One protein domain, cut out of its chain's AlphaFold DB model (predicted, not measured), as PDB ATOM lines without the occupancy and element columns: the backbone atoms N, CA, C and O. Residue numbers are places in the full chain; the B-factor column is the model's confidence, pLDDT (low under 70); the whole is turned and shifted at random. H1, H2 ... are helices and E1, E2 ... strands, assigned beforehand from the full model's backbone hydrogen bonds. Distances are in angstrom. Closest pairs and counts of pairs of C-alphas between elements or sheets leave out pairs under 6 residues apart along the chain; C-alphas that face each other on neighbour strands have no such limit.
ATOM      1  N   THR A   2     -35.886 -35.807  51.375       22.38
ATOM      2  CA  THR A   2     -35.108 -36.405  50.290       22.38
ATOM      3  C   THR A   2     -35.589 -37.846  50.184       22.38
ATOM      4  O   THR A   2     -35.856 -38.457  51.213       22.38
ATOM      5  N   HIS A   3     -35.799 -38.335  48.963       31.28
ATOM      6  CA  HIS A   3     -36.310 -39.677  48.698       31.28
ATOM      7  C   HIS A   3     -35.274 -40.436  47.871       31.28
ATOM      8  O   HIS A   3     -34.979 -40.025  46.748       31.28
ATOM      9  N   LYS A   4     -34.738 -41.538  48.395       25.08
ATOM     10  CA  LYS A   4     -33.885 -42.478  47.655       25.08
ATOM     11  C   LYS A   4     -34.661 -43.742  47.273       25.08
ATOM     12  O   LYS A   4     -35.343 -44.339  48.103       25.08
ATOM     13  N   LYS A   5     -34.563 -44.149  46.002       34.50
ATOM     14  CA  LYS A   5     -35.233 -45.328  45.421       34.50
ATOM     15  C   LYS A   5     -34.221 -46.144  44.610       34.50
ATOM     16  O   LYS A   5     -33.391 -45.562  43.918       34.50
ATOM     17  N   PHE A   6     -34.287 -47.472  44.711       26.67
ATOM     18  CA  PHE A   6     -33.404 -48.418  44.015       26.67
ATOM     19  C   PHE A   6     -34.170 -49.179  42.914       26.67
ATOM     20  O   PHE A   6     -35.378 -49.361  43.019       26.67
ATOM     21  N   LEU A   7     -33.473 -49.603  41.853       31.30
ATOM     22  CA  LEU A   7     -34.027 -50.218  40.632       31.30
ATOM     23  C   LEU A   7     -33.614 -51.698  40.526       31.30
ATOM     24  O   LEU A   7     -32.440 -52.002  40.713       31.30
ATOM     25  N   ILE A   8     -34.541 -52.603  40.188       30.06
ATOM     26  CA  ILE A   8     -34.290 -54.040  39.908       30.06
ATOM     27  C   ILE A   8     -35.292 -54.497  38.815       30.06
ATOM     28  O   ILE A   8     -36.385 -53.954  38.863       30.06
ATOM     29  N   PRO A   9     -34.996 -55.419  37.854       30.11
ATOM     30  CA  PRO A   9     -35.910 -55.957  36.806       30.11
ATOM     31  C   PRO A   9     -36.579 -57.335  37.164       30.11
ATOM     32  O   PRO A   9     -36.055 -58.020  38.038       30.11
ATOM     33  N   ALA A  10     -37.703 -57.777  36.541       38.03
ATOM     34  CA  ALA A  10     -38.443 -59.021  36.928       38.03
ATOM     35  C   ALA A  10     -39.314 -59.701  35.832       38.03
ATOM     36  O   ALA A  10     -39.908 -58.995  35.023       38.03
ATOM     37  N   GLU A  11     -39.493 -61.046  35.908       40.28
ATOM     38  CA  GLU A  11     -40.622 -61.846  35.351       40.28
ATOM     39  C   GLU A  11     -40.957 -63.160  36.136       40.28
ATOM     40  O   GLU A  11     -40.106 -63.744  36.797       40.28
ATOM     41  N   SER A  12     -42.236 -63.574  36.008       29.75
ATOM     42  CA  SER A  12     -43.019 -64.808  36.323       29.75
ATOM     43  C   SER A  12     -42.792 -65.679  37.587       29.75
ATOM     44  O   SER A  12     -41.687 -66.058  37.953       29.75
ATOM     45  N   PHE A  13     -43.918 -66.051  38.220       34.00
ATOM     46  CA  PHE A  13     -44.035 -66.852  39.447       34.00
ATOM     47  C   PHE A  13     -44.610 -68.247  39.153       34.00
ATOM     48  O   PHE A  13     -45.752 -68.333  38.710       34.00
ATOM     49  N   ASP A  14     -43.907 -69.307  39.563       28.47
ATOM     50  CA  ASP A  14     -44.520 -70.598  39.901       28.47
ATOM     51  C   ASP A  14     -44.554 -70.737  41.427       28.47
ATOM     52  O   ASP A  14     -43.553 -71.015  42.091       28.47
ATOM     53  N   VAL A  32     -37.993 -54.902  32.452       36.44
ATOM     54  CA  VAL A  32     -37.854 -53.832  33.471       36.44
ATOM     55  C   VAL A  32     -38.890 -53.881  34.613       36.44
ATOM     56  O   VAL A  32     -40.090 -53.988  34.383       36.44
ATOM     57  N   THR A  33     -38.414 -53.697  35.851       38.25
ATOM     58  CA  THR A  33     -39.185 -53.568  37.104       38.25
ATOM     59  C   THR A  33     -38.829 -52.258  37.813       38.25
ATOM     60  O   THR A  33     -37.746 -51.699  37.635       38.25
ATOM     61  N   TYR A  34     -39.772 -51.738  38.590       37.34
ATOM     62  CA  TYR A  34     -39.671 -50.513  39.368       37.34
ATOM     63  C   TYR A  34     -39.877 -50.845  40.844       37.34
ATOM     64  O   TYR A  34     -40.855 -51.503  41.181       37.34
ATOM     65  N   VAL A  35     -39.003 -50.360  41.730       32.97
ATOM     66  CA  VAL A  35     -39.232 -50.388  43.182       32.97
ATOM     67  C   VAL A  35     -39.391 -48.954  43.686       32.97
ATOM     68  O   VAL A  35     -38.487 -48.128  43.583       32.97
ATOM     69  N   VAL A  36     -40.566 -48.631  44.214       32.94
ATOM     70  CA  VAL A  36     -40.871 -47.368  44.877       32.94
ATOM     71  C   VAL A  36     -40.677 -47.576  46.377       32.94
ATOM     72  O   VAL A  36     -41.532 -48.137  47.054       32.94
ATOM     73  N   CYS A  37     -39.540 -47.126  46.908       28.06
ATOM     74  CA  CYS A  37     -39.324 -47.058  48.353       28.06
ATOM     75  C   CYS A  37     -39.730 -45.682  48.891       28.06
ATOM     76  O   CYS A  37     -39.390 -44.646  48.306       28.06
ATOM     77  N   ARG A  38     -40.449 -45.674  50.017       32.91
ATOM     78  CA  ARG A  38     -40.686 -44.482  50.837       32.91
ATOM     79  C   ARG A  38     -39.533 -44.336  51.832       32.91
ATOM     80  O   ARG A  38     -39.251 -45.253  52.591       32.91
ATOM     81  N   GLU A  39     -38.886 -43.175  51.844       28.12
ATOM     82  CA  GLU A  39     -37.870 -42.831  52.844       28.12
ATOM     83  C   GLU A  39     -38.532 -41.987  53.939       28.12
ATOM     84  O   GLU A  39     -38.569 -40.761  53.872       28.12
ATOM     85  N   GLU A  40     -39.110 -42.654  54.933       28.31
ATOM     86  CA  GLU A  40     -39.300 -42.080  56.265       28.31
ATOM     87  C   GLU A  40     -38.667 -43.076  57.238       28.31
ATOM     88  O   GLU A  40     -39.198 -44.157  57.458       28.31
ATOM     89  N   THR A  41     -37.466 -42.720  57.712       28.03
ATOM     90  CA  THR A  41     -36.628 -43.467  58.671       28.03
ATOM     91  C   THR A  41     -36.204 -44.878  58.242       28.03
ATOM     92  O   THR A  41     -36.706 -45.873  58.746       28.03
ATOM     93  N   VAL A  42     -35.175 -44.968  57.388       27.50
ATOM     94  CA  VAL A  42     -34.416 -46.214  57.177       27.50
ATOM     95  C   VAL A  42     -32.953 -45.975  57.537       27.50
ATOM     96  O   VAL A  42     -32.279 -45.106  56.980       27.50
ATOM     97  N   GLN A  43     -32.463 -46.731  58.513       25.75
ATOM     98  CA  GLN A  43     -31.048 -46.816  58.839       25.75
ATOM     99  C   GLN A  43     -30.365 -47.720  57.807       25.75
ATOM    100  O   GLN A  43     -30.771 -48.849  57.568       25.75
ATOM    101  N   THR A 138     -24.301 -60.626  33.690       63.47
ATOM    102  CA  THR A 138     -23.847 -59.458  32.939       63.47
ATOM    103  C   THR A 138     -25.016 -58.978  32.086       63.47
ATOM    104  O   THR A 138     -25.430 -59.672  31.153       63.47
ATOM    105  N   PHE A 139     -25.564 -57.799  32.395       61.22
ATOM    106  CA  PHE A 139     -26.607 -57.215  31.566       61.22
ATOM    107  C   PHE A 139     -26.132 -57.167  30.113       61.22
ATOM    108  O   PHE A 139     -25.031 -56.702  29.807       61.22
ATOM    109  N   THR A 140     -26.987 -57.608  29.196       78.25
ATOM    110  CA  THR A 140     -26.756 -57.394  27.768       78.25
ATOM    111  C   THR A 140     -26.637 -55.893  27.492       78.25
ATOM    112  O   THR A 140     -27.224 -55.064  28.193       78.25
ATOM    113  N   SER A 141     -25.941 -55.511  26.419       77.25
ATOM    114  CA  SER A 141     -25.855 -54.106  25.981       77.25
ATOM    115  C   SER A 141     -27.235 -53.445  25.841       77.25
ATOM    116  O   SER A 141     -27.410 -52.267  26.152       77.25
ATOM    117  N   THR A 142     -28.238 -54.229  25.442       76.06
ATOM    118  CA  THR A 142     -29.633 -53.796  25.325       76.06
ATOM    119  C   THR A 142     -30.264 -53.541  26.695       76.06
ATOM    120  O   THR A 142     -30.925 -52.517  26.877       76.06
ATOM    121  N   GLN A 143     -30.047 -54.421  27.677       69.50
ATOM    122  CA  GLN A 143     -30.502 -54.217  29.056       69.50
ATOM    123  C   GLN A 143     -29.821 -52.998  29.695       69.50
ATOM    124  O   GLN A 143     -30.516 -52.164  30.271       69.50
ATOM    125  N   ILE A 144     -28.510 -52.815  29.500       72.62
ATOM    126  CA  ILE A 144     -27.776 -51.629  29.978       72.62
ATOM    127  C   ILE A 144     -28.360 -50.346  29.373       72.62
ATOM    128  O   ILE A 144     -28.674 -49.403  30.097       72.62
ATOM    129  N   ALA A 145     -28.566 -50.306  28.053       73.38
ATOM    130  CA  ALA A 145     -29.145 -49.140  27.387       73.38
ATOM    131  C   ALA A 145     -30.557 -48.814  27.905       73.38
ATOM    132  O   ALA A 145     -30.914 -47.643  28.051       73.38
ATOM    133  N   ARG A 146     -31.359 -49.841  28.214       64.94
ATOM    134  CA  ARG A 146     -32.696 -49.686  28.804       64.94
ATOM    135  C   ARG A 146     -32.629 -49.140  30.231       64.94
ATOM    136  O   ARG A 146     -33.359 -48.197  30.533       64.94
ATOM    137  N   VAL A 147     -31.741 -49.671  31.072       69.00
ATOM    138  CA  VAL A 147     -31.512 -49.176  32.441       69.00
ATOM    139  C   VAL A 147     -31.058 -47.718  32.410       69.00
ATOM    140  O   VAL A 147     -31.659 -46.878  33.073       69.00
ATOM    141  N   ASN A 148     -30.082 -47.381  31.566       73.81
ATOM    142  CA  ASN A 148     -29.584 -46.011  31.434       73.81
ATOM    143  C   ASN A 148     -30.674 -45.044  30.963       73.81
ATOM    144  O   ASN A 148     -30.795 -43.941  31.495       73.81
ATOM    145  N   ARG A 149     -31.513 -45.465  30.007       75.38
ATOM    146  CA  ARG A 149     -32.672 -44.672  29.579       75.38
ATOM    147  C   ARG A 149     -33.629 -44.436  30.743       75.38
ATOM    148  O   ARG A 149     -33.998 -43.292  30.978       75.38
ATOM    149  N   CYS A 150     -33.966 -45.483  31.494       68.06
ATOM    150  CA  CYS A 150     -34.826 -45.388  32.673       68.06
ATOM    151  C   CYS A 150     -34.275 -44.395  33.705       68.06
ATOM    152  O   CYS A 150     -35.008 -43.514  34.146       68.06
ATOM    153  N   ILE A 151     -32.984 -44.491  34.043       71.50
ATOM    154  CA  ILE A 151     -32.315 -43.576  34.980       71.50
ATOM    155  C   ILE A 151     -32.387 -42.136  34.460       71.50
ATOM    156  O   ILE A 151     -32.746 -41.227  35.205       71.50
ATOM    157  N   SER A 152     -32.103 -41.926  33.170       75.88
ATOM    158  CA  SER A 152     -32.127 -40.588  32.572       75.88
ATOM    159  C   SER A 152     -33.524 -39.958  32.570       75.88
ATOM    160  O   SER A 152     -33.663 -38.783  32.904       75.88
ATOM    161  N   THR A 153     -34.563 -40.736  32.244       73.88
ATOM    162  CA  THR A 153     -35.954 -40.273  32.265       73.88
ATOM    163  C   THR A 153     -36.388 -39.978  33.693       73.88
ATOM    164  O   THR A 153     -36.942 -38.912  33.943       73.88
ATOM    165  N   TYR A 154     -36.068 -40.862  34.642       69.81
ATOM    166  CA  TYR A 154     -36.344 -40.633  36.057       69.81
ATOM    167  C   TYR A 154     -35.733 -39.323  36.551       69.81
ATOM    168  O   TYR A 154     -36.452 -38.528  37.140       69.81
ATOM    169  N   GLU A 155     -34.448 -39.065  36.296       72.44
ATOM    170  CA  GLU A 155     -33.791 -37.854  36.799       72.44
ATOM    171  C   GLU A 155     -34.453 -36.587  36.241       72.44
ATOM    172  O   GLU A 155     -34.741 -35.642  36.975       72.44
ATOM    173  N   GLN A 156     -34.771 -36.577  34.945       76.00
ATOM    174  CA  GLN A 156     -35.453 -35.446  34.314       76.00
ATOM    175  C   GLN A 156     -36.847 -35.212  34.906       76.00
ATOM    176  O   GLN A 156     -37.199 -34.077  35.246       76.00
ATOM    177  N   GLU A 157     -37.638 -36.276  35.050       71.81
ATOM    178  CA  GLU A 157     -38.994 -36.184  35.587       71.81
ATOM    179  C   GLU A 157     -39.013 -35.895  37.085       71.81
ATOM    180  O   GLU A 157     -39.876 -35.153  37.546       71.81
ATOM    181  N   TYR A 158     -38.034 -36.392  37.836       69.12
ATOM    182  CA  TYR A 158     -37.861 -36.117  39.255       69.12
ATOM    183  C   TYR A 158     -37.564 -34.640  39.501       69.12
ATOM    184  O   TYR A 158     -38.234 -34.004  40.313       69.12
ATOM    185  N   GLN A 159     -36.624 -34.049  38.758       70.88
ATOM    186  CA  GLN A 159     -36.317 -32.620  38.881       70.88
ATOM    187  C   GLN A 159     -37.516 -31.738  38.519       70.88
ATOM    188  O   GLN A 159     -37.727 -30.686  39.127       70.88
ATOM    189  N   LYS A 160     -38.323 -32.161  37.539       70.38
ATOM    190  CA  LYS A 160     -39.590 -31.504  37.207       70.38
ATOM    191  C   LYS A 160     -40.608 -31.670  38.340       70.38
ATOM    192  O   LYS A 160     -41.169 -30.680  38.809       70.38
ATOM    193  N   GLY A 161     -40.775 -32.898  38.822       69.50
ATOM    194  CA  GLY A 161     -41.681 -33.272  39.896       69.50
ATOM    195  C   GLY A 161     -41.411 -32.493  41.178       69.50
ATOM    196  O   GLY A 161     -42.316 -31.861  41.700       69.50
ATOM    197  N   LEU A 162     -40.156 -32.417  41.625       66.19
ATOM    198  CA  LEU A 162     -39.754 -31.646  42.806       66.19
ATOM    199  C   LEU A 162     -40.074 -30.149  42.697       66.19
ATOM    200  O   LEU A 162     -40.449 -29.513  43.685       66.19
ATOM    201  N   LYS A 163     -39.894 -29.560  41.508       70.00
ATOM    202  CA  LYS A 163     -40.199 -28.140  41.276       70.00
ATOM    203  C   LYS A 163     -41.700 -27.883  41.341       70.00
ATOM    204  O   LYS A 163     -42.124 -26.875  41.902       70.00
ATOM    205  N   GLU A 164     -42.490 -28.791  40.780       69.94
ATOM    206  CA  GLU A 164     -43.936 -28.635  40.647       69.94
ATOM    207  C   GLU A 164     -44.710 -29.127  41.886       69.94
ATOM    208  O   GLU A 164     -45.758 -28.566  42.197       69.94
ATOM    209  N   GLU A 165     -44.187 -30.091  42.653       68.50
ATOM    210  CA  GLU A 165     -44.823 -30.648  43.861       68.50
ATOM    211  C   GLU A 165     -45.025 -29.586  44.946       68.50
ATOM    212  O   GLU A 165     -46.052 -29.570  45.627       68.50
ATOM    213  N   ARG A 166     -44.094 -28.624  45.052       64.06
ATOM    214  CA  ARG A 166     -44.226 -27.473  45.965       64.06
ATOM    215  C   ARG A 166     -45.460 -26.614  45.667       64.06
ATOM    216  O   ARG A 166     -45.903 -25.877  46.541       64.06
ATOM    217  N   ILE A 167     -45.985 -26.698  44.446       70.62
ATOM    218  CA  ILE A 167     -47.106 -25.898  43.943       70.62
ATOM    219  C   ILE A 167     -48.375 -26.761  43.840       70.62
ATOM    220  O   ILE A 167     -49.467 -26.288  44.146       70.62
ATOM    221  N   LYS A 168     -48.248 -28.033  43.436       72.94
ATOM    222  CA  LYS A 168     -49.357 -28.974  43.230       72.94
ATOM    223  C   LYS A 168     -49.001 -30.353  43.786       72.94
ATOM    224  O   LYS A 168     -48.176 -31.058  43.215       72.94
ATOM    225  N   ARG A 169     -49.685 -30.785  44.852       64.31
ATOM    226  CA  ARG A 169     -49.430 -32.094  45.491       64.31
ATOM    227  C   ARG A 169     -49.653 -33.293  44.555       64.31
ATOM    228  O   ARG A 169     -48.964 -34.296  44.692       64.31
ATOM    229  N   ASP A 170     -50.545 -33.173  43.571       66.44
ATOM    230  CA  ASP A 170     -50.869 -34.267  42.638       66.44
ATOM    231  C   ASP A 170     -49.717 -34.655  41.698       66.44
ATOM    232  O   ASP A 170     -49.766 -35.715  41.063       66.44
ATOM    233  N   VAL A 171     -48.672 -33.819  41.624       67.81
ATOM    234  CA  VAL A 171     -47.451 -34.057  40.839       67.81
ATOM    235  C   VAL A 171     -46.729 -35.326  41.287       67.81
ATOM    236  O   VAL A 171     -46.145 -36.031  40.457       67.81
ATOM    237  N   ARG A 172     -46.841 -35.678  42.575       72.25
ATOM    238  CA  ARG A 172     -46.327 -36.932  43.145       72.25
ATOM    239  C   ARG A 172     -46.741 -38.156  42.328       72.25
ATOM    240  O   ARG A 172     -45.949 -39.071  42.154       72.25
ATOM    241  N   TRP A 173     -47.965 -38.167  41.807       77.69
ATOM    242  CA  TRP A 173     -48.527 -39.319  41.100       77.69
ATOM    243  C   TRP A 173     -48.591 -39.135  39.582       77.69
ATOM    244  O   TRP A 173     -49.044 -40.034  38.881       77.69
ATOM    245  N   SER A 174     -48.223 -37.967  39.048       78.50
ATOM    246  CA  SER A 174     -48.237 -37.699  37.598       78.50
ATOM    247  C   SER A 174     -46.847 -37.549  36.982       78.50
ATOM    248  O   SER A 174     -46.725 -37.613  35.765       78.50
ATOM    249  N   SER A 175     -45.798 -37.412  37.797       75.94
ATOM    250  CA  SER A 175     -44.399 -37.286  37.351       75.94
ATOM    251  C   SER A 175     -43.734 -38.612  36.960       75.94
ATOM    252  O   SER A 175     -42.528 -38.654  36.771       75.94
ATOM    253  N   HIS A 176     -44.497 -39.698  36.847       76.38
ATOM    254  CA  HIS A 176     -43.985 -41.042  36.589       76.38
ATOM    255  C   HIS A 176     -44.422 -41.554  35.210       76.38
ATOM    256  O   HIS A 176     -45.010 -42.631  35.102       76.38
ATOM    257  N   THR A 177     -44.182 -40.787  34.140       77.88
ATOM    258  CA  THR A 177     -44.745 -41.118  32.812       77.88
ATOM    259  C   THR A 177     -44.121 -42.364  32.186       77.88
ATOM    260  O   THR A 177     -44.682 -42.955  31.265       77.88
ATOM    261  N   TYR A 178     -42.988 -42.812  32.725       76.62
ATOM    262  CA  TYR A 178     -42.361 -44.078  32.361       76.62
ATOM    263  C   TYR A 178     -43.132 -45.319  32.848       76.62
ATOM    264  O   TYR A 178     -42.856 -46.418  32.364       76.62
ATOM    265  N   ILE A 179     -44.075 -45.179  33.787       83.25
ATOM    266  CA  ILE A 179     -44.897 -46.295  34.269       83.25
ATOM    267  C   ILE A 179     -46.040 -46.539  33.281       83.25
ATOM    268  O   ILE A 179     -46.729 -45.617  32.853       83.25
ATOM    269  N   ASN A 180     -46.251 -47.798  32.914       85.00
ATOM    270  CA  ASN A 180     -47.306 -48.217  31.999       85.00
ATOM    271  C   ASN A 180     -47.777 -49.642  32.324       85.00
ATOM    272  O   ASN A 180     -47.309 -50.270  33.272       85.00
ATOM    273  N   ASN A 181     -48.670 -50.187  31.501       90.44
ATOM    274  CA  ASN A 181     -49.250 -51.513  31.713       90.44
ATOM    275  C   ASN A 181     -48.286 -52.701  31.578       90.44
ATOM    276  O   ASN A 181     -48.642 -53.818  31.944       90.44
ATOM    277  N   LYS A 182     -47.064 -52.480  31.093       86.81
ATOM    278  CA  LYS A 182     -45.985 -53.475  31.082       86.81
ATOM    279  C   LYS A 182     -45.062 -53.343  32.289       86.81
ATOM    280  O   LYS A 182     -44.202 -54.192  32.489       86.81
ATOM    281  N   SER A 183     -45.219 -52.294  33.092       83.50
ATOM    282  CA  SER A 183     -44.414 -52.095  34.289       83.50
ATOM    283  C   SER A 183     -44.758 -53.139  35.348       83.50
ATOM    284  O   SER A 183     -45.927 -53.409  35.630       83.50
ATOM    285  N   PHE A 184     -43.721 -53.671  35.981       83.88
ATOM    286  CA  PHE A 184     -43.823 -54.384  37.247       83.88
ATOM    287  C   PHE A 184     -43.377 -53.431  38.354       83.88
ATOM    288  O   PHE A 184     -42.291 -52.860  38.281       83.88
ATOM    289  N   MET A 185     -44.218 -53.224  39.361       87.69
ATOM    290  CA  MET A 185     -43.963 -52.309  40.468       87.69
ATOM    291  C   MET A 185     -43.817 -53.078  41.776       87.69
ATOM    292  O   MET A 185     -44.574 -54.007  42.031       87.69
ATOM    293  N   ILE A 186     -42.877 -52.666  42.618       89.06
ATOM    294  CA  ILE A 186     -42.756 -53.064  44.019       89.06
ATOM    295  C   ILE A 186     -42.839 -51.790  44.851       89.06
ATOM    296  O   ILE A 186     -42.097 -50.851  44.602       89.06
ATOM    297  N   GLU A 187     -43.699 -51.739  45.853       89.94
ATOM    298  CA  GLU A 187     -43.782 -50.630  46.797       89.94
ATOM    299  C   GLU A 187     -43.426 -51.116  48.194       89.94
ATOM    300  O   GLU A 187     -44.082 -52.006  48.735       89.94
ATOM    301  N   ALA A 188     -42.367 -50.543  48.763       89.00
ATOM    302  CA  ALA A 188     -41.963 -50.813  50.135       89.00
ATOM    303  C   ALA A 188     -42.641 -49.803  51.072       89.00
ATOM    304  O   ALA A 188     -42.342 -48.607  51.013       89.00
ATOM    305  N   GLY A 189     -43.538 -50.299  51.929       87.88
ATOM    306  CA  GLY A 189     -44.326 -49.499  52.867       87.88
ATOM    307  C   GLY A 189     -45.566 -48.873  52.229       87.88
ATOM    308  O   GLY A 189     -45.622 -47.658  52.042       87.88
ATOM    309  N   GLY A 190     -46.569 -49.699  51.918       88.75
ATOM    310  CA  GLY A 190     -47.807 -49.251  51.268       88.75
ATOM    311  C   GLY A 190     -48.745 -48.430  52.158       88.75
ATOM    312  O   GLY A 190     -49.588 -47.688  51.646       88.75
ATOM    313  N   HIS A 191     -48.617 -48.533  53.488       91.50
ATOM    314  CA  HIS A 191     -49.437 -47.815  54.473       91.50
ATOM    315  C   HIS A 191     -50.943 -47.967  54.159       91.50
ATOM    316  O   HIS A 191     -51.426 -49.072  53.919       91.50
ATOM    317  N   ASN A 192     -51.708 -46.876  54.105       92.56
ATOM    318  CA  ASN A 192     -53.133 -46.874  53.747       92.56
ATOM    319  C   ASN A 192     -53.413 -47.040  52.233       92.56
ATOM    320  O   ASN A 192     -54.562 -46.932  51.796       92.56
ATOM    321  N   GLY A 193     -52.386 -47.265  51.407       93.25
ATOM    322  CA  GLY A 193     -52.529 -47.548  49.977       93.25
ATOM    323  C   GLY A 193     -52.950 -46.354  49.131       93.25
ATOM    324  O   GLY A 193     -53.694 -46.528  48.165       93.25
ATOM    325  N   VAL A 194     -52.555 -45.138  49.513       91.88
ATOM    326  CA  VAL A 194     -52.836 -43.925  48.723       91.88
ATOM    327  C   VAL A 194     -52.001 -43.923  47.445       91.88
ATOM    328  O   VAL A 194     -52.544 -43.729  46.363       91.88
ATOM    329  N   ASP A 195     -50.701 -44.199  47.556       90.56
ATOM    330  CA  ASP A 195     -49.810 -44.261  46.396       90.56
ATOM    331  C   ASP A 195     -50.196 -45.419  45.475       90.56
ATOM    332  O   ASP A 195     -50.420 -45.193  44.289       90.56
ATOM    333  N   VAL A 196     -50.397 -46.617  46.036       93.88
ATOM    334  CA  VAL A 196     -50.873 -47.794  45.293       93.88
ATOM    335  C   VAL A 196     -52.133 -47.479  44.483       93.88
ATOM    336  O   VAL A 196     -52.200 -47.797  43.303       93.88
ATOM    337  N   GLU A 197     -53.128 -46.815  45.075       95.06
ATOM    338  CA  GLU A 197     -54.366 -46.447  44.376       95.06
ATOM    339  C   GLU A 197     -54.116 -45.463  43.232       95.06
ATOM    340  O   GLU A 197     -54.634 -45.642  42.125       95.06
ATOM    341  N   GLN A 198     -53.309 -44.434  43.475       92.69
ATOM    342  CA  GLN A 198     -53.035 -43.399  42.484       92.69
ATOM    343  C   GLN A 198     -52.196 -43.934  41.324       92.69
ATOM    344  O   GLN A 198     -52.519 -43.683  40.166       92.69
ATOM    345  N   PHE A 199     -51.165 -44.728  41.603       91.88
ATOM    346  CA  PHE A 199     -50.353 -45.348  40.563       91.88
ATOM    347  C   PHE A 199     -51.135 -46.415  39.794       91.88
ATOM    348  O   PHE A 199     -51.085 -46.443  38.563       91.88
ATOM    349  N   ASN A 200     -51.912 -47.249  40.491       93.00
ATOM    350  CA  ASN A 200     -52.689 -48.303  39.851       93.00
ATOM    351  C   ASN A 200     -53.783 -47.746  38.929       93.00
ATOM    352  O   ASN A 200     -53.915 -48.207  37.800       93.00
ATOM    353  N   SER A 201     -54.524 -46.727  39.377       92.81
ATOM    354  CA  SER A 201     -55.596 -46.104  38.583       92.81
ATOM    355  C   SER A 201     -55.092 -45.295  37.388       92.81
ATOM    356  O   SER A 201     -55.799 -45.168  36.392       92.81
ATOM    357  N   ARG A 202     -53.882 -44.731  37.462       90.31
ATOM    358  CA  ARG A 202     -53.322 -43.910  36.378       90.31
ATOM    359  C   ARG A 202     -52.598 -44.752  35.339       90.31
ATOM    360  O   ARG A 202     -52.838 -44.595  34.146       90.31
ATOM    361  N   PHE A 203     -51.719 -45.646  35.785       89.12
ATOM    362  CA  PHE A 203     -50.767 -46.315  34.897       89.12
ATOM    363  C   PHE A 203     -51.095 -47.784  34.631       89.12
ATOM    364  O   PHE A 203     -50.563 -48.350  33.678       89.12
ATOM    365  N   HIS A 204     -51.982 -48.383  35.435       92.31
ATOM    366  CA  HIS A 204     -52.431 -49.772  35.306       92.31
ATOM    367  C   HIS A 204     -51.277 -50.773  35.120       92.31
ATOM    368  O   HIS A 204     -51.306 -51.540  34.156       92.31
ATOM    369  N   PRO A 205     -50.253 -50.773  35.998       91.06
ATOM    370  CA  PRO A 205     -49.088 -51.636  35.841       91.06
ATOM    371  C   PRO A 205     -49.496 -53.107  35.762       91.06
ATOM    372  O   PRO A 205     -50.427 -53.547  36.443       91.06
ATOM    373  N   GLY A 206     -48.774 -53.881  34.951       89.44
ATOM    374  CA  GLY A 206     -49.077 -55.294  34.725       89.44
ATOM    375  C   GLY A 206     -49.031 -56.108  36.019       89.44
ATOM    376  O   GLY A 206     -49.849 -57.010  36.221       89.44
ATOM    377  N   LYS A 207     -48.116 -55.748  36.929       89.56
ATOM    378  CA  LYS A 207     -48.052 -56.260  38.303       89.56
ATOM    379  C   LYS A 207     -47.650 -55.161  39.277       89.56
ATOM    380  O   LYS A 207     -46.770 -54.361  38.981       89.56
ATOM    381  N   TYR A 208     -48.266 -55.171  40.452       93.88
ATOM    382  CA  TYR A 208     -48.001 -54.237  41.536       93.88
ATOM    383  C   TYR A 208     -47.890 -55.003  42.853       93.88
ATOM    384  O   TYR A 208     -48.878 -55.455  43.423       93.88
ATOM    385  N   VAL A 209     -46.672 -55.172  43.338       94.00
ATOM    386  CA  VAL A 209     -46.362 -55.818  44.607       94.00
ATOM    387  C   VAL A 209     -46.249 -54.756  45.691       94.00
ATOM    388  O   VAL A 209     -45.520 -53.788  45.529       94.00
ATOM    389  N   VAL A 210     -46.935 -54.938  46.810       94.00
ATOM    390  CA  VAL A 210     -46.863 -54.041  47.967       94.00
ATOM    391  C   VAL A 210     -46.342 -54.824  49.161       94.00
ATOM    392  O   VAL A 210     -46.880 -55.879  49.499       94.00
ATOM    393  N   LEU A 211     -45.287 -54.319  49.786       93.44
ATOM    394  CA  LEU A 211     -44.620 -54.920  50.936       93.44
ATOM    395  C   LEU A 211     -44.964 -54.085  52.169       93.44
ATOM    396  O   LEU A 211     -44.467 -52.969  52.320       93.44
ATOM    397  N   GLU A 212     -45.859 -54.592  53.015       91.75
ATOM    398  CA  GLU A 212     -46.349 -53.877  54.192       91.75
ATOM    399  C   GLU A 212     -46.224 -54.749  55.452       91.75
ATOM    400  O   GLU A 212     -47.031 -55.662  55.652       91.75
ATOM    401  N   PRO A 213     -45.216 -54.503  56.310       89.12
ATOM    402  CA  PRO A 213     -45.009 -55.294  57.519       89.12
ATOM    403  C   PRO A 213     -46.041 -55.019  58.620       89.12
ATOM    404  O   PRO A 213     -46.286 -55.901  59.448       89.12
ATOM    405  N   VAL A 214     -46.645 -53.826  58.670       87.31
ATOM    406  CA  VAL A 214     -47.540 -53.439  59.765       87.31
ATOM    407  C   VAL A 214     -48.927 -54.023  59.529       87.31
ATOM    408  O   VAL A 214     -49.622 -53.696  58.569       87.31
ATOM    409  N   GLU A 215     -49.373 -54.872  60.456       88.25
ATOM    410  CA  GLU A 215     -50.600 -55.662  60.317       88.25
ATOM    411  C   GLU A 215     -51.849 -54.839  59.996       88.25
ATOM    412  O   GLU A 215     -52.630 -55.227  59.123       88.25
ATOM    413  N   ARG A 216     -52.036 -53.686  60.647       90.31
ATOM    414  CA  ARG A 216     -53.201 -52.837  60.371       90.31
ATOM    415  C   ARG A 216     -53.210 -52.331  58.924       90.31
ATOM    416  O   ARG A 216     -54.252 -52.376  58.277       90.31
ATOM    417  N   PHE A 217     -52.059 -51.904  58.403       92.38
ATOM    418  CA  PHE A 217     -51.930 -51.369  57.047       92.38
ATOM    419  C   PHE A 217     -52.029 -52.487  56.016       92.38
ATOM    420  O   PHE A 217     -52.764 -52.361  55.041       92.38
ATOM    421  N   PHE A 218     -51.419 -53.639  56.296       94.50
ATOM    422  CA  PHE A 218     -51.593 -54.845  55.496       94.50
ATOM    423  C   PHE A 218     -53.078 -55.214  55.332       94.50
ATOM    424  O   PHE A 218     -53.538 -55.468  54.218       94.50
ATOM    425  N   ASN A 219     -53.853 -55.199  56.421       94.81
ATOM    426  CA  ASN A 219     -55.283 -55.509  56.381       94.81
ATOM    427  C   ASN A 219     -56.089 -54.466  55.587       94.81
ATOM    428  O   ASN A 219     -56.994 -54.840  54.831       94.81
ATOM    429  N   VAL A 220     -55.740 -53.178  55.706       95.94
ATOM    430  CA  VAL A 220     -56.323 -52.095  54.895       95.94
ATOM    431  C   VAL A 220     -56.048 -52.332  53.411       95.94
ATOM    432  O   VAL A 220     -56.990 -52.378  52.621       95.94
ATOM    433  N   LEU A 221     -54.791 -52.562  53.030       96.31
ATOM    434  CA  LEU A 221     -54.372 -52.804  51.645       96.31
ATOM    435  C   LEU A 221     -55.053 -54.041  51.053       96.31
ATOM    436  O   LEU A 221     -55.622 -53.977  49.964       96.31
ATOM    437  N   LYS A 222     -55.056 -55.156  51.790       96.81
ATOM    438  CA  LYS A 222     -55.699 -56.408  51.370       96.81
ATOM    439  C   LYS A 222     -57.191 -56.220  51.105       96.81
ATOM    440  O   LYS A 222     -57.721 -56.789  50.154       96.81
ATOM    441  N   THR A 223     -57.868 -55.437  51.943       97.31
ATOM    442  CA  THR A 223     -59.296 -55.140  51.772       97.31
ATOM    443  C   THR A 223     -59.516 -54.209  50.583       97.31
ATOM    444  O   THR A 223     -60.327 -54.520  49.711       97.31
ATOM    445  N   LYS A 224     -58.758 -53.107  50.514       97.44
ATOM    446  CA  LYS A 224     -58.869 -52.072  49.476       97.44
ATOM    447  C   LYS A 224     -58.635 -52.631  48.071       97.44
ATOM    448  O   LYS A 224     -59.380 -52.302  47.156       97.44
ATOM    449  N   PHE A 225     -57.652 -53.515  47.909       96.69
ATOM    450  CA  PHE A 225     -57.237 -54.039  46.604       96.69
ATOM    451  C   PHE A 225     -57.719 -55.466  46.310       96.69
ATOM    452  O   PHE A 225     -57.263 -56.082  45.351       96.69
ATOM    453  N   LYS A 226     -58.693 -55.995  47.069       94.06
ATOM    454  CA  LYS A 226     -59.262 -57.341  46.845       94.06
ATOM    455  C   LYS A 226     -59.805 -57.544  45.419       94.06
ATOM    456  O   LYS A 226     -59.791 -58.663  44.915       94.06
ATOM    457  N   GLY A 227     -60.302 -56.479  44.787       92.88
ATOM    458  CA  GLY A 227     -60.828 -56.489  43.417       92.88
ATOM    459  C   GLY A 227     -59.803 -56.157  42.326       92.88
ATOM    460  O   GLY A 227     -60.180 -56.074  41.163       92.88
ATOM    461  N   SER A 228     -58.532 -55.937  42.675       95.62
ATOM    462  CA  SER A 228     -57.480 -55.523  41.739       95.62
ATOM    463  C   SER A 228     -56.522 -56.693  41.470       95.62
ATOM    464  O   SER A 228     -55.561 -56.870  42.214       95.62
ATOM    465  N   PRO A 229     -56.741 -57.509  40.420       93.12
ATOM    466  CA  PRO A 229     -55.996 -58.758  40.206       93.12
ATOM    467  C   PRO A 229     -54.506 -58.561  39.881       93.12
ATOM    468  O   PRO A 229     -53.722 -59.512  39.921       93.12
ATOM    469  N   ASN A 230     -54.098 -57.343  39.529       94.94
ATOM    470  CA  ASN A 230     -52.704 -56.984  39.298       94.94
ATOM    471  C   ASN A 230     -51.973 -56.547  40.582       94.94
ATOM    472  O   ASN A 230     -50.745 -56.486  40.559       94.94
ATOM    473  N   VAL A 231     -52.689 -56.288  41.685       96.38
ATOM    474  CA  VAL A 231     -52.113 -55.863  42.968       96.38
ATOM    475  C   VAL A 231     -51.963 -57.062  43.906       96.38
ATOM    476  O   VAL A 231     -52.922 -57.781  44.182       96.38
ATOM    477  N   VAL A 232     -50.758 -57.272  44.430       95.19
ATOM    478  CA  VAL A 232     -50.427 -58.339  45.382       95.19
ATOM    479  C   VAL A 232     -49.813 -57.713  46.623       95.19
ATOM    480  O   VAL A 232     -48.849 -56.963  46.524       95.19
ATOM    481  N   VAL A 233     -50.349 -58.030  47.800       94.31
ATOM    482  CA  VAL A 233     -49.883 -57.467  49.074       94.31
ATOM    483  C   VAL A 233     -49.227 -58.564  49.908       94.31
ATOM    484  O   VAL A 233     -49.840 -59.605  50.149       94.31
ATOM    485  N   TYR A 234     -48.011 -58.316  50.391       93.38
ATOM    486  CA  TYR A 234     -47.282 -59.203  51.292       93.38
ATOM    487  C   TYR A 234     -47.081 -58.568  52.671       93.38
ATOM    488  O   TYR A 234     -46.780 -57.380  52.782       93.38
ATOM    489  N   LYS A 235     -47.206 -59.388  53.723       92.31
ATOM    490  CA  LYS A 235     -47.017 -58.988  55.129       92.31
ATOM    491  C   LYS A 235     -45.554 -59.150  55.567       92.31
ATOM    492  O   LYS A 235     -45.257 -59.951  56.450       92.31
ATOM    493  N   PHE A 236     -44.633 -58.455  54.903       86.69
ATOM    494  CA  PHE A 236     -43.233 -58.352  55.327       86.69
ATOM    495  C   PHE A 236     -42.622 -57.022  54.869       86.69
ATOM    496  O   PHE A 236     -43.112 -56.401  53.929       86.69
ATOM    497  N   GLY A 237     -41.570 -56.586  55.564       82.94
ATOM    498  CA  GLY A 237     -40.815 -55.372  55.260       82.94
ATOM    499  C   GLY A 237     -39.506 -55.686  54.544       82.94
ATOM    500  O   GLY A 237     -39.081 -56.839  54.495       82.94
ATOM    501  N   VAL A 238     -38.871 -54.655  53.993       81.12
ATOM    502  CA  VAL A 238     -37.546 -54.758  53.373       81.12
ATOM    503  C   VAL A 238     -36.541 -54.066  54.278       81.12
ATOM    504  O   VAL A 238     -36.719 -52.892  54.596       81.12
ATOM    505  N   ASP A 239     -35.495 -54.788  54.661       78.56
ATOM    506  CA  ASP A 239     -34.383 -54.261  55.446       78.56
ATOM    507  C   ASP A 239     -33.051 -54.811  54.901       78.56
ATOM    508  O   ASP A 239     -33.003 -55.759  54.116       78.56
TER     509      ASP A 239
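AT A GLANCE: This is residues 2 to 14, 32 to 43 and 138 to 239 of the 265 residues of an uncharacterized protein of Mizuhopecten yessoensis (UniProt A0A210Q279). A small, all-parallel sheet of four strands has two helices, H3 and H4, over one face and no named helix over the other, while the long helix H1 stands off beyond the E1 edge, with the short H2 at its end. The 127 printed residues run E1 H1 H2 E2 H3 E3 H4 E4; the sheet's order is E1 E2 E3 E4, and the class is mixed, helices and strands. The whole is compact, with a radius of gyration of the C-alphas of 14.9 A and spans of 43 by 40 by 32 A.

IN THESE COORDINATES: Residues 2 to 14 have no named element. Find C-alpha 33 at (-39.185, -53.568, 37.104), where E1, residues 33 to 37, begins. H1, residues 141 to 165, runs 35.1 A from (-25.855, -54.106, 25.981). Then come H2, 169 to 173; E2, 184 to 188; H3, 194 to 203, 14.2 A; E3, 207 to 211; H4, 215 to 224, 14.1 A; and E4, 231 to 234, ending at (-47.282, -59.203, 51.292).

HOW THE PARTS SIT: Look for N 34 and O 184, 2.8 A, between E1 and E2; N 209 and O 185, 2.7 A, between E2 and E3; and N 232 and O 208, 2.8 A, between E3 and E4. H3 and H4 are on the same face, at heights over the sheet of 10.2 A and 9.4 A. H2 touches H1, C-alphas 165 and 171 being closest at 5.3 A. Every O i to N i+4 pair is within hydrogen-bond range in H1, H3 and H4; H2 has 0 of 1, but 2 of 2 O i to N i+3 pairs.

THE WHOLE: Across the cuts, C-alphas 14 and 32 are 19.2 A apart, and 43 and 138 are 29.7 A apart. Of the links printed whole, none is long. Mean pLDDT of the printed part is 73.0; residues 2 to 14 and 32 to 43 are among those under 70.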